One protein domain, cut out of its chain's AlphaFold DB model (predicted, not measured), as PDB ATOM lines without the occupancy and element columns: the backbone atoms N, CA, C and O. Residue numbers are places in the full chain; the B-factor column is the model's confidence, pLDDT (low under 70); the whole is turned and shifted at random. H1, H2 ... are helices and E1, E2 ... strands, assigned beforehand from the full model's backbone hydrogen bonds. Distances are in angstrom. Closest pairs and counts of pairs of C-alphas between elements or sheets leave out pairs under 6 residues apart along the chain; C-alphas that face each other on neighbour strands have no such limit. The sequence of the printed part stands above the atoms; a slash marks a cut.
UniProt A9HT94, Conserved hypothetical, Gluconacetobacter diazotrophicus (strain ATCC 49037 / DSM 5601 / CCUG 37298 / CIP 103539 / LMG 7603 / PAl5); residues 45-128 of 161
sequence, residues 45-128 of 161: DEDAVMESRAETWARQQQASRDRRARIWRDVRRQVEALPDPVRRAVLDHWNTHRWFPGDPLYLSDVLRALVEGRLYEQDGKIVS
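Overview. This is residues 45 to 128 of the 161 residues of the protein "Conserved hypothetical" of Gluconacetobacter diazotrophicus (strain ATCC 49037 / DSM 5601 / CCUG 37298 / CIP 103539 / LMG 7603 / PAl5) (UniProt A9HT94). One long helix, H1, sticks out as an arm with its residues 46 to 66, and its other end joins a small, compact head in which the backbone folds back through H2 and H3 and then makes a tiny strand hairpin, E1 and E2, near the end of the printed part. H3 packs on the later part of H1, while the strand hairpin lies near H2, away from H1. The printed part has 84 residues, with three named helices and then two named strands in the order H1, H2, H3, E1, E2; the sheet E1 - E2 is antiparallel and the class is mostly helix. The whole is only just extended, close to loose, with a radius of gyration of the C-alphas of 18.2 A and spans of 63 by 24 by 21 A, the arm making the length.

Along the chain. The sheet is made of E1, residues 120 to 122, and E2, residues 125 to 127, where C-alpha 127 is at (70.957, 99.246, 160.867). H2, residues 84 to 96, is 18.0 A from first to last C-alpha, and H3, residues 104 to 115, is 16.5 A. H1, residues 46 to 80, is 50.9 A long, from C-alpha 46 at (94.727, 145.918, 172.179) to C-alpha 80 at (57.098, 112.362, 165.532).

Arrangement. E1 and E2 are an antiparallel hairpin, with N 120 and O 127 3.0 A apart and N 122 and O 125 2.9 A apart, both within hydrogen-bond range. The closest C-alphas of H2 and E2 are those of Ala 89 and Lys 125, at 5.0 A; those of H2 and E1 are Val 86 and Glu 121, at 5.8 A. The closest C-alphas of H3 and E1 are those of Leu 114 and Tyr 120, at 5.6 A. H2 and H3 are close but not clearly touching, with the closest C-alphas, of Trp 94 and Leu 107, 7.3 A apart. H1 touches H3 with residues 68 to 79 alone; the closest C-alphas are those of Trp 72 and Pro 104, at 5.1 A, and the two run the same way at a steep tilt of 40 degrees. H1 and H2 form a helical hairpin, opposite ways at a steep tilt of 38 degrees, but they only just touch, with 3 pairs of C-alphas within 8 A, the closest being Val 79 and Arg 87 at 6.0 A. H1 is apart from E1 and E2, and H3 is apart from E2. In H1, H2 and H3 every O i to N i+4 pair is within hydrogen-bond range.

Size, cuts and confidence. The two C-alphas farthest apart are those of Asp 45 and Asp 123, at 63.5 A. Residues 45 to 66 and 95 to 101 stand free; the body without them has 55 residues and spans 33 by 19 by 18 A. The printed part has no cut and no long link: H2 to H3 is short, and the other links are tight. The mean pLDDT of the printed part is 89.8, and no printed residue is under 70.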
ATOM      1  N   ASP A  45      93.889 149.595 169.087       95.06
ATOM      2  CA  ASP A  45      94.403 149.299 170.418       95.06
ATOM      3  C   ASP A  45      94.044 147.873 170.876       95.06
ATOM      4  O   ASP A  45      93.030 147.288 170.481       95.06
ATOM      5  N   GLU A  46      94.896 147.291 171.718       94.94
ATOM      6  CA  GLU A  46      94.727 145.918 172.179       94.94
ATOM      7  C   GLU A  46      93.458 145.713 173.000       94.94
ATOM      8  O   GLU A  46      92.809 144.676 172.826       94.94
ATOM      9  N   ASP A  47      93.105 146.667 173.866       95.38
ATOM     10  CA  ASP A  47      91.917 146.571 174.712       95.38
ATOM     11  C   ASP A  47      90.661 146.587 173.841       95.38
ATOM     12  O   ASP A  47      89.834 145.676 173.936       95.38
ATOM     13  N   ALA A  48      90.596 147.522 172.888       95.19
ATOM     14  CA  ALA A  48      89.498 147.621 171.928       95.19
ATOM     15  C   ALA A  48      89.332 146.332 171.096       95.19
ATOM     16  O   ALA A  48      88.216 145.858 170.858       95.19
ATOM     17  N   VAL A  49      90.435 145.698 170.674       97.00
ATOM     18  CA  VAL A  49      90.362 144.420 169.945       97.00
ATOM     19  C   VAL A  49      89.885 143.282 170.846       97.00
ATOM     20  O   VAL A  49      89.127 142.423 170.384       97.00
ATOM     21  N   MET A  50      90.343 143.209 172.098       97.25
ATOM     22  CA  MET A  50      89.901 142.152 173.015       97.25
ATOM     23  C   MET A  50      88.422 142.299 173.371       97.25
ATOM     24  O   MET A  50      87.716 141.287 173.381       97.25
ATOM     25  N   GLU A  51      87.942 143.525 173.567       96.06
ATOM     26  CA  GLU A  51      86.527 143.832 173.782       96.06
ATOM     27  C   GLU A  51      85.678 143.416 172.574       96.06
ATOM     28  O   GLU A  51      84.780 142.580 172.703       96.06
ATOM     29  N   SER A  52      86.042 143.856 171.365       96.19
ATOM     30  CA  SER A  52      85.337 143.475 170.132       96.19
ATOM     31  C   SER A  52      85.289 141.952 169.918       96.19
ATOM     32  O   SER A  52      84.283 141.380 169.470       96.19
ATOM     33  N   ARG A  53      86.370 141.245 170.275       96.38
ATOM     34  CA  ARG A  53      86.408 139.774 170.247       96.38
ATOM     35  C   ARG A  53      85.480 139.159 171.284       96.38
ATOM     36  O   ARG A  53      84.843 138.155 170.970       96.38
ATOM     37  N   ALA A  54      85.396 139.726 172.484       96.06
ATOM     38  CA  ALA A  54      84.495 139.259 173.531       96.06
ATOM     39  C   ALA A  54      83.023 139.409 173.114       96.06
ATOM     40  O   ALA A  54      82.254 138.451 173.224       96.06
ATOM     41  N   GLU A  55      82.647 140.553 172.542       96.25
ATOM     42  CA  GLU A  55      81.302 140.788 172.004       96.25
ATOM     43  C   GLU A  55      80.964 139.823 170.865       96.25
ATOM     44  O   GLU A  55      79.896 139.205 170.824       96.25
ATOM     45  N   THR A  56      81.895 139.656 169.926       96.06
ATOM     46  CA  THR A  56      81.727 138.738 168.798       96.06
ATOM     47  C   THR A  56      81.589 137.297 169.278       96.06
ATOM     48  O   THR A  56      80.706 136.579 168.810       96.06
ATOM     49  N   TRP A  57      82.387 136.890 170.264       95.56
ATOM     50  CA  TRP A  57      82.272 135.584 170.901       95.56
ATOM     51  C   TRP A  57      80.897 135.380 171.547       95.56
ATOM     52  O   TRP A  57      80.261 134.350 171.324       95.56
ATOM     53  N   ALA A  58      80.394 136.367 172.294       94.06
ATOM     54  CA  ALA A  58      79.072 136.297 172.911       94.06
ATOM     55  C   ALA A  58      77.958 136.142 171.862       94.06
ATOM     56  O   ALA A  58      77.105 135.255 171.988       94.06
ATOM     57  N   ARG A  59      78.005 136.935 170.781       94.88
ATOM     58  CA  ARG A  59      77.056 136.836 169.659       94.88
ATOM     59  C   ARG A  59      77.108 135.465 168.983       94.88
ATOM     60  O   ARG A  59      76.062 134.856 168.766       94.88
ATOM     61  N   GLN A  60      78.300 134.943 168.697       93.94
ATOM     62  CA  GLN A  60      78.474 133.624 168.074       93.94
ATOM     63  C   GLN A  60      77.975 132.483 168.967       93.94
ATOM     64  O   GLN A  60      77.322 131.555 168.482       93.94
ATOM     65  N   GLN A  61      78.232 132.563 170.274       94.06
ATOM     66  CA  GLN A  61      77.733 131.591 171.247       94.06
ATOM     67  C   GLN A  61      76.202 131.585 171.276       94.06
ATOM     68  O   GLN A  61      75.589 130.515 171.269       94.06
ATOM     69  N   GLN A  62      75.570 132.761 171.256       92.75
ATOM     70  CA  GLN A  62      74.115 132.874 171.210       92.75
ATOM     71  C   GLN A  62      73.548 132.330 169.889       92.75
ATOM     72  O   GLN A  62      72.699 131.440 169.914       92.75
ATOM     73  N   ALA A  63      74.091 132.753 168.744       93.12
ATOM     74  CA  ALA A  63      73.666 132.274 167.428       93.12
ATOM     75  C   ALA A  63      73.780 130.743 167.290       93.12
ATOM     76  O   ALA A  63      72.863 130.082 166.795       93.12
ATOM     77  N   SER A  64      74.869 130.152 167.790       90.62
ATOM     78  CA  SER A  64      75.068 128.697 167.792       90.62
ATOM     79  C   SER A  64      74.011 127.976 168.631       90.62
ATOM     80  O   SER A  64      73.488 126.935 168.225       90.62
ATOM     81  N   ARG A  65      73.648 128.537 169.789       90.25
ATOM     82  CA  ARG A  65      72.597 127.987 170.657       90.25
ATOM     83  C   ARG A  65      71.224 128.069 170.001       90.25
ATOM     84  O   ARG A  65      70.489 127.085 170.039       90.25
ATOM     85  N   ASP A  66      70.906 129.189 169.362       92.38
ATOM     86  CA  ASP A  66      69.636 129.375 168.660       92.38
ATOM     87  C   ASP A  66      69.516 128.429 167.466       92.38
ATOM     88  O   ASP A  66      68.476 127.793 167.268       92.38
ATOM     89  N   ARG A  67      70.609 128.243 166.713       91.62
ATOM     90  CA  ARG A  67      70.694 127.234 165.653       91.62
ATOM     91  C   ARG A  67      70.438 125.829 166.197       91.62
ATOM     92  O   ARG A  67      69.577 125.137 165.660       91.62
ATOM     93  N   ARG A  68      71.111 125.416 167.276       90.56
ATOM     94  CA  ARG A  68      70.892 124.096 167.904       90.56
ATOM     95  C   ARG A  68      69.456 123.923 168.389       90.56
ATOM     96  O   ARG A  68      68.873 122.867 168.177       90.56
ATOM     97  N   ALA A  69      68.876 124.945 169.017       91.25
ATOM     98  CA  ALA A  69      67.500 124.899 169.503       91.25
ATOM     99  C   ALA A  69      66.491 124.756 168.354       91.25
ATOM    100  O   ALA A  69      65.538 123.990 168.470       91.25
ATOM    101  N   ARG A  70      66.705 125.459 167.235       93.69
ATOM    102  CA  ARG A  70      65.905 125.303 166.012       93.69
ATOM    103  C   ARG A  70      66.001 123.883 165.463       93.69
ATOM    104  O   ARG A  70      64.976 123.217 165.384       93.69
ATOM    105  N   ILE A  71      67.218 123.391 165.223       91.88
ATOM    106  CA  ILE A  71      67.444 122.028 164.715       91.88
ATOM    107  C   ILE A  71      66.806 120.999 165.647       91.88
ATOM    108  O   ILE A  71      66.146 120.082 165.183       91.88
ATOM    109  N   TRP A  72      66.923 121.173 166.964       92.44
ATOM    110  CA  TRP A  72      66.293 120.270 167.922       92.44
ATOM    111  C   TRP A  72      64.767 120.229 167.801       92.44
ATOM    112  O   TRP A  72      64.182 119.149 167.805       92.44
ATOM    113  N   ARG A  73      64.109 121.390 167.674       93.50
ATOM    114  CA  ARG A  73      62.656 121.440 167.450       93.50
ATOM    115  C   ARG A  73      62.281 120.777 166.130       93.50
ATOM    116  O   ARG A  73      61.276 120.078 166.085       93.50
ATOM    117  N   ASP A  74      63.067 120.995 165.083       93.56
ATOM    118  CA  ASP A  74      62.805 120.450 163.751       93.56
ATOM    119  C   ASP A  74      62.947 118.930 163.744       93.56
ATOM    120  O   ASP A  74      62.008 118.229 163.390       93.56
ATOM    121  N   VAL A  75      64.067 118.418 164.248       93.94
ATOM    122  CA  VAL A  75      64.341 116.986 164.389       93.94
ATOM    123  C   VAL A  75      63.275 116.290 165.232       93.94
ATOM    124  O   VAL A  75      62.823 115.211 164.868       93.94
ATOM    125  N   ARG A  76      62.809 116.904 166.326       93.44
ATOM    126  CA  ARG A  76      61.707 116.334 167.115       93.44
ATOM    127  C   ARG A  76      60.421 116.209 166.305       93.44
ATOM    128  O   ARG A  76      59.807 115.154 166.348       93.44
ATOM    129  N   ARG A  77      60.036 117.243 165.545       94.50
ATOM    130  CA  ARG A  77      58.860 117.158 164.658       94.50
ATOM    131  C   ARG A  77      59.024 116.054 163.616       94.50
ATOM    132  O   ARG A  77      58.070 115.340 163.345       94.50
ATOM    133  N   GLN A  78      60.228 115.891 163.076       92.00
ATOM    134  CA  GLN A  78      60.524 114.839 162.106       92.00
ATOM    135  C   GLN A  78      60.414 113.440 162.721       92.00
ATOM    136  O   GLN A  78      59.798 112.576 162.114       92.00
ATOM    137  N   VAL A  79      60.947 113.224 163.930       93.00
ATOM    138  CA  VAL A  79      60.814 111.939 164.641       93.00
ATOM    139  C   VAL A  79      59.349 111.601 164.908       93.00
ATOM    140  O   VAL A  79      58.960 110.452 164.736       93.00
ATOM    141  N   GLU A  80      58.534 112.581 165.301       91.94
ATOM    142  CA  GLU A  80      57.098 112.362 165.532       91.94
ATOM    143  C   GLU A  80      56.319 112.041 164.252       91.94
ATOM    144  O   GLU A  80      55.290 111.379 164.323       91.94
ATOM    145  N   ALA A  81      56.804 112.481 163.090       92.25
ATOM    146  CA  ALA A  81      56.194 112.183 161.798       92.25
ATOM    147  C   ALA A  81      56.579 110.797 161.240       92.25
ATOM    148  O   ALA A  81      56.021 110.376 160.227       92.25
ATOM    149  N   LEU A  82      57.536 110.092 161.858       89.81
ATOM    150  CA  LEU A  82      57.933 108.750 161.428       89.81
ATOM    151  C   LEU A  82      56.882 107.703 161.828       89.81
ATOM    152  O   LEU A  82      56.308 107.802 162.914       89.81
ATOM    153  N   PRO A  83      56.701 106.639 161.024       91.25
ATOM    154  CA  PRO A  83      55.872 105.503 161.412       91.25
ATOM    155  C   PRO A  83      56.333 104.860 162.724       91.25
ATOM    156  O   PRO A  83      57.531 104.765 163.000       91.25
ATOM    157  N   ASP A  84      55.380 104.371 163.516       90.44
ATOM    158  CA  ASP A  84      55.593 103.820 164.861       90.44
ATOM    159  C   ASP A  84      56.747 102.817 165.030       90.44
ATOM    160  O   ASP A  84      57.473 102.943 166.025       90.44
ATOM    161  N   PRO A  85      56.958 101.816 164.148       88.50
ATOM    162  CA  PRO A  85      58.093 100.901 164.293       88.50
ATOM    163  C   PRO A  85      59.434 101.637 164.163       88.50
ATOM    164  O   PRO A  85      60.298 101.509 165.033       88.50
ATOM    165  N   VAL A  86      59.565 102.514 163.166       89.44
ATOM    166  CA  VAL A  86      60.789 103.295 162.934       89.44
ATOM    167  C   VAL A  86      61.013 104.327 164.012       89.44
ATOM    168  O   VAL A  86      62.123 104.452 164.519       89.44
ATOM    169  N   ARG A  87      59.965 105.046 164.413       93.25
ATOM    170  CA  ARG A  87      60.043 106.027 165.493       93.25
ATOM    171  C   ARG A  87      60.592 105.388 166.767       93.25
ATOM    172  O   ARG A  87      61.491 105.954 167.389       93.25
ATOM    173  N   ARG A  88      60.103 104.195 167.132       92.75
ATOM    174  CA  ARG A  88      60.604 103.445 168.295       92.75
ATOM    175  C   ARG A  88      62.066 103.043 168.125       92.75
ATOM    176  O   ARG A  88      62.848 103.327 169.028       92.75
ATOM    177  N   ALA A  89      62.445 102.480 166.979       91.62
ATOM    178  CA  ALA A  89      63.828 102.091 166.702       91.62
ATOM    179  C   ALA A  89      64.797 103.289 166.749       91.62
ATOM    180  O   ALA A  89      65.863 103.211 167.359       91.62
ATOM    181  N   VAL A  90      64.413 104.431 166.169       91.69
ATOM    182  CA  VAL A  90      65.202 105.674 166.194       91.69
ATOM    183  C   VAL A  90      65.359 106.198 167.614       91.69
ATOM    184  O   VAL A  90      66.461 106.576 168.011       91.69
ATOM    185  N   LEU A  91      64.273 106.241 168.389       91.94
ATOM    186  CA  LEU A  91      64.313 106.721 169.767       91.94
ATOM    187  C   LEU A  91      65.144 105.800 170.661       91.94
ATOM    188  O   LEU A  91      65.914 106.308 171.478       91.94
ATOM    189  N   ASP A  92      65.014 104.484 170.506       91.25
ATOM    190  CA  ASP A  92      65.824 103.511 171.237       91.25
ATOM    191  C   ASP A  92      67.306 103.681 170.899       91.25
ATOM    192  O   ASP A  92      68.113 103.949 171.792       91.25
ATOM    193  N   HIS A  93      67.646 103.683 169.606       88.38
ATOM    194  CA  HIS A  93      69.004 103.927 169.128       88.38
ATOM    195  C   HIS A  93      69.562 105.247 169.683       88.38
ATOM    196  O   HIS A  93      70.654 105.293 170.241       88.38
ATOM    197  N   TRP A  94      68.796 106.336 169.621       90.75
ATOM    198  CA  TRP A  94      69.229 107.642 170.113       90.75
ATOM    199  C   TRP A  94      69.485 107.685 171.627       90.75
ATOM    200  O   TRP A  94      70.442 108.326 172.085       90.75
ATOM    201  N   ASN A  95      68.618 107.044 172.417       89.19
ATOM    202  CA  ASN A  95      68.686 107.093 173.875       89.19
ATOM    203  C   ASN A  95      69.729 106.117 174.445       89.19
ATOM    204  O   ASN A  95      70.355 106.448 175.453       89.19
ATOM    205  N   THR A  96      69.946 104.963 173.808       86.06
ATOM    206  CA  THR A  96      70.875 103.920 174.283       86.06
ATOM    207  C   THR A  96      72.297 104.095 173.753       86.06
ATOM    208  O   THR A  96      73.254 103.684 174.415       86.06
ATOM    209  N   HIS A  97      72.483 104.743 172.597       81.06
ATOM    210  CA  HIS A  97      73.801 104.846 171.978       81.06
ATOM    211  C   HIS A  97      74.736 105.769 172.774       81.06
ATOM    212  O   HIS A  97      74.701 107.004 172.679       81.06
ATOM    213  N   ARG A  98      75.602 105.155 173.587       76.50
ATOM    214  CA  ARG A  98      76.527 105.830 174.511       76.50
ATOM    215  C   ARG A  98      77.485 106.802 173.818       76.50
ATOM    216  O   ARG A  98      77.827 107.819 174.410       76.50
ATOM    217  N   TRP A  99      77.888 106.510 172.583       77.75
ATOM    218  CA  TRP A  99      78.894 107.290 171.856       77.75
ATOM    219  C   TRP A  99      78.358 108.581 171.238       77.75
ATOM    220  O   TRP A  99      79.148 109.442 170.858       77.75
ATOM    221  N   PHE A 100      77.036 108.765 171.168       78.75
ATOM    222  CA  PHE A 100      76.488 110.018 170.662       78.75
ATOM    223  C   PHE A 100      76.455 111.098 171.746       78.75
ATOM    224  O   PHE A 100      75.972 110.859 172.854       78.75
ATOM    225  N   PRO A 101      76.888 112.329 171.425       78.38
ATOM    226  CA  PRO A 101      77.024 113.405 172.404       78.38
ATOM    227  C   PRO A 101      75.685 113.989 172.888       78.38
ATOM    228  O   PRO A 101      75.680 114.943 173.665       78.38
ATOM    229  N   GLY A 102      74.542 113.456 172.434       84.12
ATOM    230  CA  GLY A 102      73.221 114.037 172.692       84.12
ATOM    231  C   GLY A 102      73.010 115.371 171.968       84.12
ATOM    232  O   GLY A 102      72.249 116.213 172.446       84.12
ATOM    233  N   ASP A 103      73.726 115.579 170.859       87.44
ATOM    234  CA  ASP A 103      73.678 116.779 170.026       87.44
ATOM    235  C   ASP A 103      72.607 116.648 168.925       87.44
ATOM    236  O   ASP A 103      72.632 115.664 168.182       87.44
ATOM    237  N   PRO A 104      71.697 117.629 168.768       89.00
ATOM    238  CA  PRO A 104      70.664 117.607 167.732       89.00
ATOM    239  C   PRO A 104      71.195 117.409 166.302       89.00
ATOM    240  O   PRO A 104      70.460 116.883 165.470       89.00
ATOM    241  N   LEU A 105      72.443 117.793 166.009       88.50
ATOM    242  CA  LEU A 105      73.049 117.595 164.688       88.50
ATOM    243  C   LEU A 105      73.208 116.114 164.334       88.50
ATOM    244  O   LEU A 105      72.780 115.699 163.263       88.50
ATOM    245  N   TYR A 106      73.715 115.300 165.261       88.62
ATOM    246  CA  TYR A 106      73.914 113.867 165.022       88.62
ATOM    247  C   TYR A 106      72.596 113.160 164.743       88.62
ATOM    248  O   TYR A 106      72.505 112.330 163.845       88.62
ATOM    249  N   LEU A 107      71.549 113.514 165.486       90.38
ATOM    250  CA  LEU A 107      70.242 112.945 165.218       90.38
ATOM    251  C   LEU A 107      69.674 113.415 163.875       90.38
ATOM    252  O   LEU A 107      69.057 112.620 163.173       90.38
ATOM    253  N   SER A 108      69.900 114.676 163.497       91.69
ATOM    254  CA  SER A 108      69.511 115.155 162.168       91.69
ATOM    255  C   SER A 108      70.204 114.370 161.050       91.69
ATOM    256  O   SER A 108      69.575 114.086 160.035       91.69
ATOM    257  N   ASP A 109      71.454 113.949 161.258       89.19
ATOM    258  CA  ASP A 109      72.192 113.127 160.300       89.19
ATOM    259  C   ASP A 109      71.688 111.679 160.264       89.19
ATOM    260  O   ASP A 109      71.608 111.104 159.182       89.19
ATOM    261  N   VAL A 110      71.283 111.105 161.406       89.12
ATOM    262  CA  VAL A 110      70.610 109.790 161.456       89.12
ATOM    263  C   VAL A 110      69.295 109.831 160.681       89.12
ATOM    264  O   VAL A 110      69.052 108.963 159.847       89.12
ATOM    265  N   LEU A 111      68.466 110.854 160.906       91.25
ATOM    266  CA  LEU A 111      67.222 111.033 160.155       91.25
ATOM    267  C   LEU A 111      67.493 111.210 158.664       91.25
ATOM    268  O   LEU A 111      66.854 110.556 157.848       91.25
ATOM    269  N   ARG A 112      68.477 112.037 158.300       88.94
ATOM    270  CA  ARG A 112      68.887 112.200 156.904       88.94
ATOM    271  C   ARG A 112      69.337 110.871 156.296       88.94
ATOM    272  O   ARG A 112      68.954 110.563 155.177       88.94
ATOM    273  N   ALA A 113      70.110 110.070 157.022       85.56
ATOM    274  CA  ALA A 113      70.576 108.776 156.541       85.56
ATOM    275  C   ALA A 113      69.433 107.758 156.383       85.56
ATOM    276  O   ALA A 113      69.466 106.980 155.436       85.56
ATOM    277  N   LEU A 114      68.409 107.791 157.243       86.81
ATOM    278  CA  LEU A 114      67.189 106.987 157.073       86.81
ATOM    279  C   LEU A 114      66.429 107.374 155.805       86.81
ATOM    280  O   LEU A 114      66.002 106.528 155.025       86.81
ATOM    281  N   VAL A 115      66.305 108.677 155.587       83.56
ATOM    282  CA  VAL A 115      65.646 109.245 154.415       83.56
ATOM    283  C   VAL A 115      66.384 108.896 153.123       83.56
ATOM    284  O   VAL A 115      65.764 108.517 152.137       83.56
ATOM    285  N   GLU A 116      67.712 108.975 153.133       82.81
ATOM    286  CA  GLU A 116      68.565 108.610 151.997       82.81
ATOM    287  C   GLU A 116      68.705 107.088 151.810       82.81
ATOM    288  O   GLU A 116      69.420 106.650 150.913       82.81
ATOM    289  N   GLY A 117      68.077 106.267 152.663       80.69
ATOM    290  CA  GLY A 117      68.184 104.803 152.617       80.69
ATOM    291  C   GLY A 117      69.563 104.260 153.018       80.69
ATOM    292  O   GLY A 117      69.843 103.075 152.857       80.69
ATOM    293  N   ARG A 118      70.440 105.113 153.563       81.44
ATOM    294  CA  ARG A 118      71.734 104.722 154.152       81.44
ATOM    295  C   ARG A 118      71.580 104.069 155.520       81.44
ATOM    296  O   ARG A 118      72.527 103.465 156.007       81.44
ATOM    297  N   LEU A 119      70.425 104.229 156.151       85.38
ATOM    298  CA  LEU A 119      69.998 103.496 157.331       85.38
ATOM    299  C   LEU A 119      68.574 103.006 157.083       85.38
ATOM    300  O   LEU A 119      67.811 103.656 156.370       85.38
ATOM    301  N   TYR A 120      68.201 101.903 157.709       85.19
ATOM    302  CA  TYR A 120      66.819 101.441 157.742       85.19
ATOM    303  C   TYR A 120      66.521 100.790 159.087       85.19
ATOM    304  O   TYR A 120      67.416 100.522 159.893       85.19
ATOM    305  N   GLU A 121      65.235 100.608 159.349       87.38
ATOM    306  CA  GLU A 121      64.770  99.863 160.506       87.38
ATOM    307  C   GLU A 121      64.660  98.380 160.141       87.38
ATOM    308  O   GLU A 121      64.090  98.034 159.108       87.38
ATOM    309  N   GLN A 122      65.250  97.526 160.973       85.00
ATOM    310  CA  GLN A 122      65.170  96.074 160.885       85.00
ATOM    311  C   GLN A 122      65.090  95.504 162.303       85.00
ATOM    312  O   GLN A 122      65.945  95.801 163.140       85.00
ATOM    313  N   ASP A 123      64.069  94.689 162.575       84.94
ATOM    314  CA  ASP A 123      63.845  94.022 163.866       84.94
ATOM    315  C   ASP A 123      63.880  94.980 165.078       84.94
ATOM    316  O   ASP A 123      64.432  94.676 166.139       84.94
ATOM    317  N   GLY A 124      63.315  96.181 164.919       83.69
ATOM    318  CA  GLY A 124      63.270  97.223 165.944       83.69
ATOM    319  C   GLY A 124      64.585  97.977 166.137       83.69
ATOM    320  O   GLY A 124      64.710  98.742 167.097       83.69
ATOM    321  N   LYS A 125      65.576  97.783 165.259       85.81
ATOM    322  CA  LYS A 125      66.898  98.413 165.343       85.81
ATOM    323  C   LYS A 125      67.212  99.219 164.094       85.81
ATOM    324  O   LYS A 125      66.844  98.854 162.984       85.81
ATOM    325  N   ILE A 126      67.951 100.309 164.285       85.44
ATOM    326  CA  ILE A 126      68.526 101.072 163.177       85.44
ATOM    327  C   ILE A 126      69.811 100.386 162.732       85.44
ATOM    328  O   ILE A 126      70.765 100.283 163.509       85.44
ATOM    329  N   VAL A 127      69.825  99.933 161.485       83.38
ATOM    330  CA  VAL A 127      70.957  99.246 160.867       83.38
ATOM    331  C   VAL A 127      71.420 100.004 159.628       83.38
ATOM    332  O   VAL A 127      70.636 100.650 158.933       83.38
ATOM    333  N   SER A 128      72.724  99.949 159.373       76.44
ATOM    334  CA  SER A 128      73.280 100.324 158.074       76.44
ATOM    335  C   SER A 128      73.112  99.146 157.122       76.44
ATOM    336  O   SER A 128      73.297  98.009 157.564       76.44
TER     337      SER A 128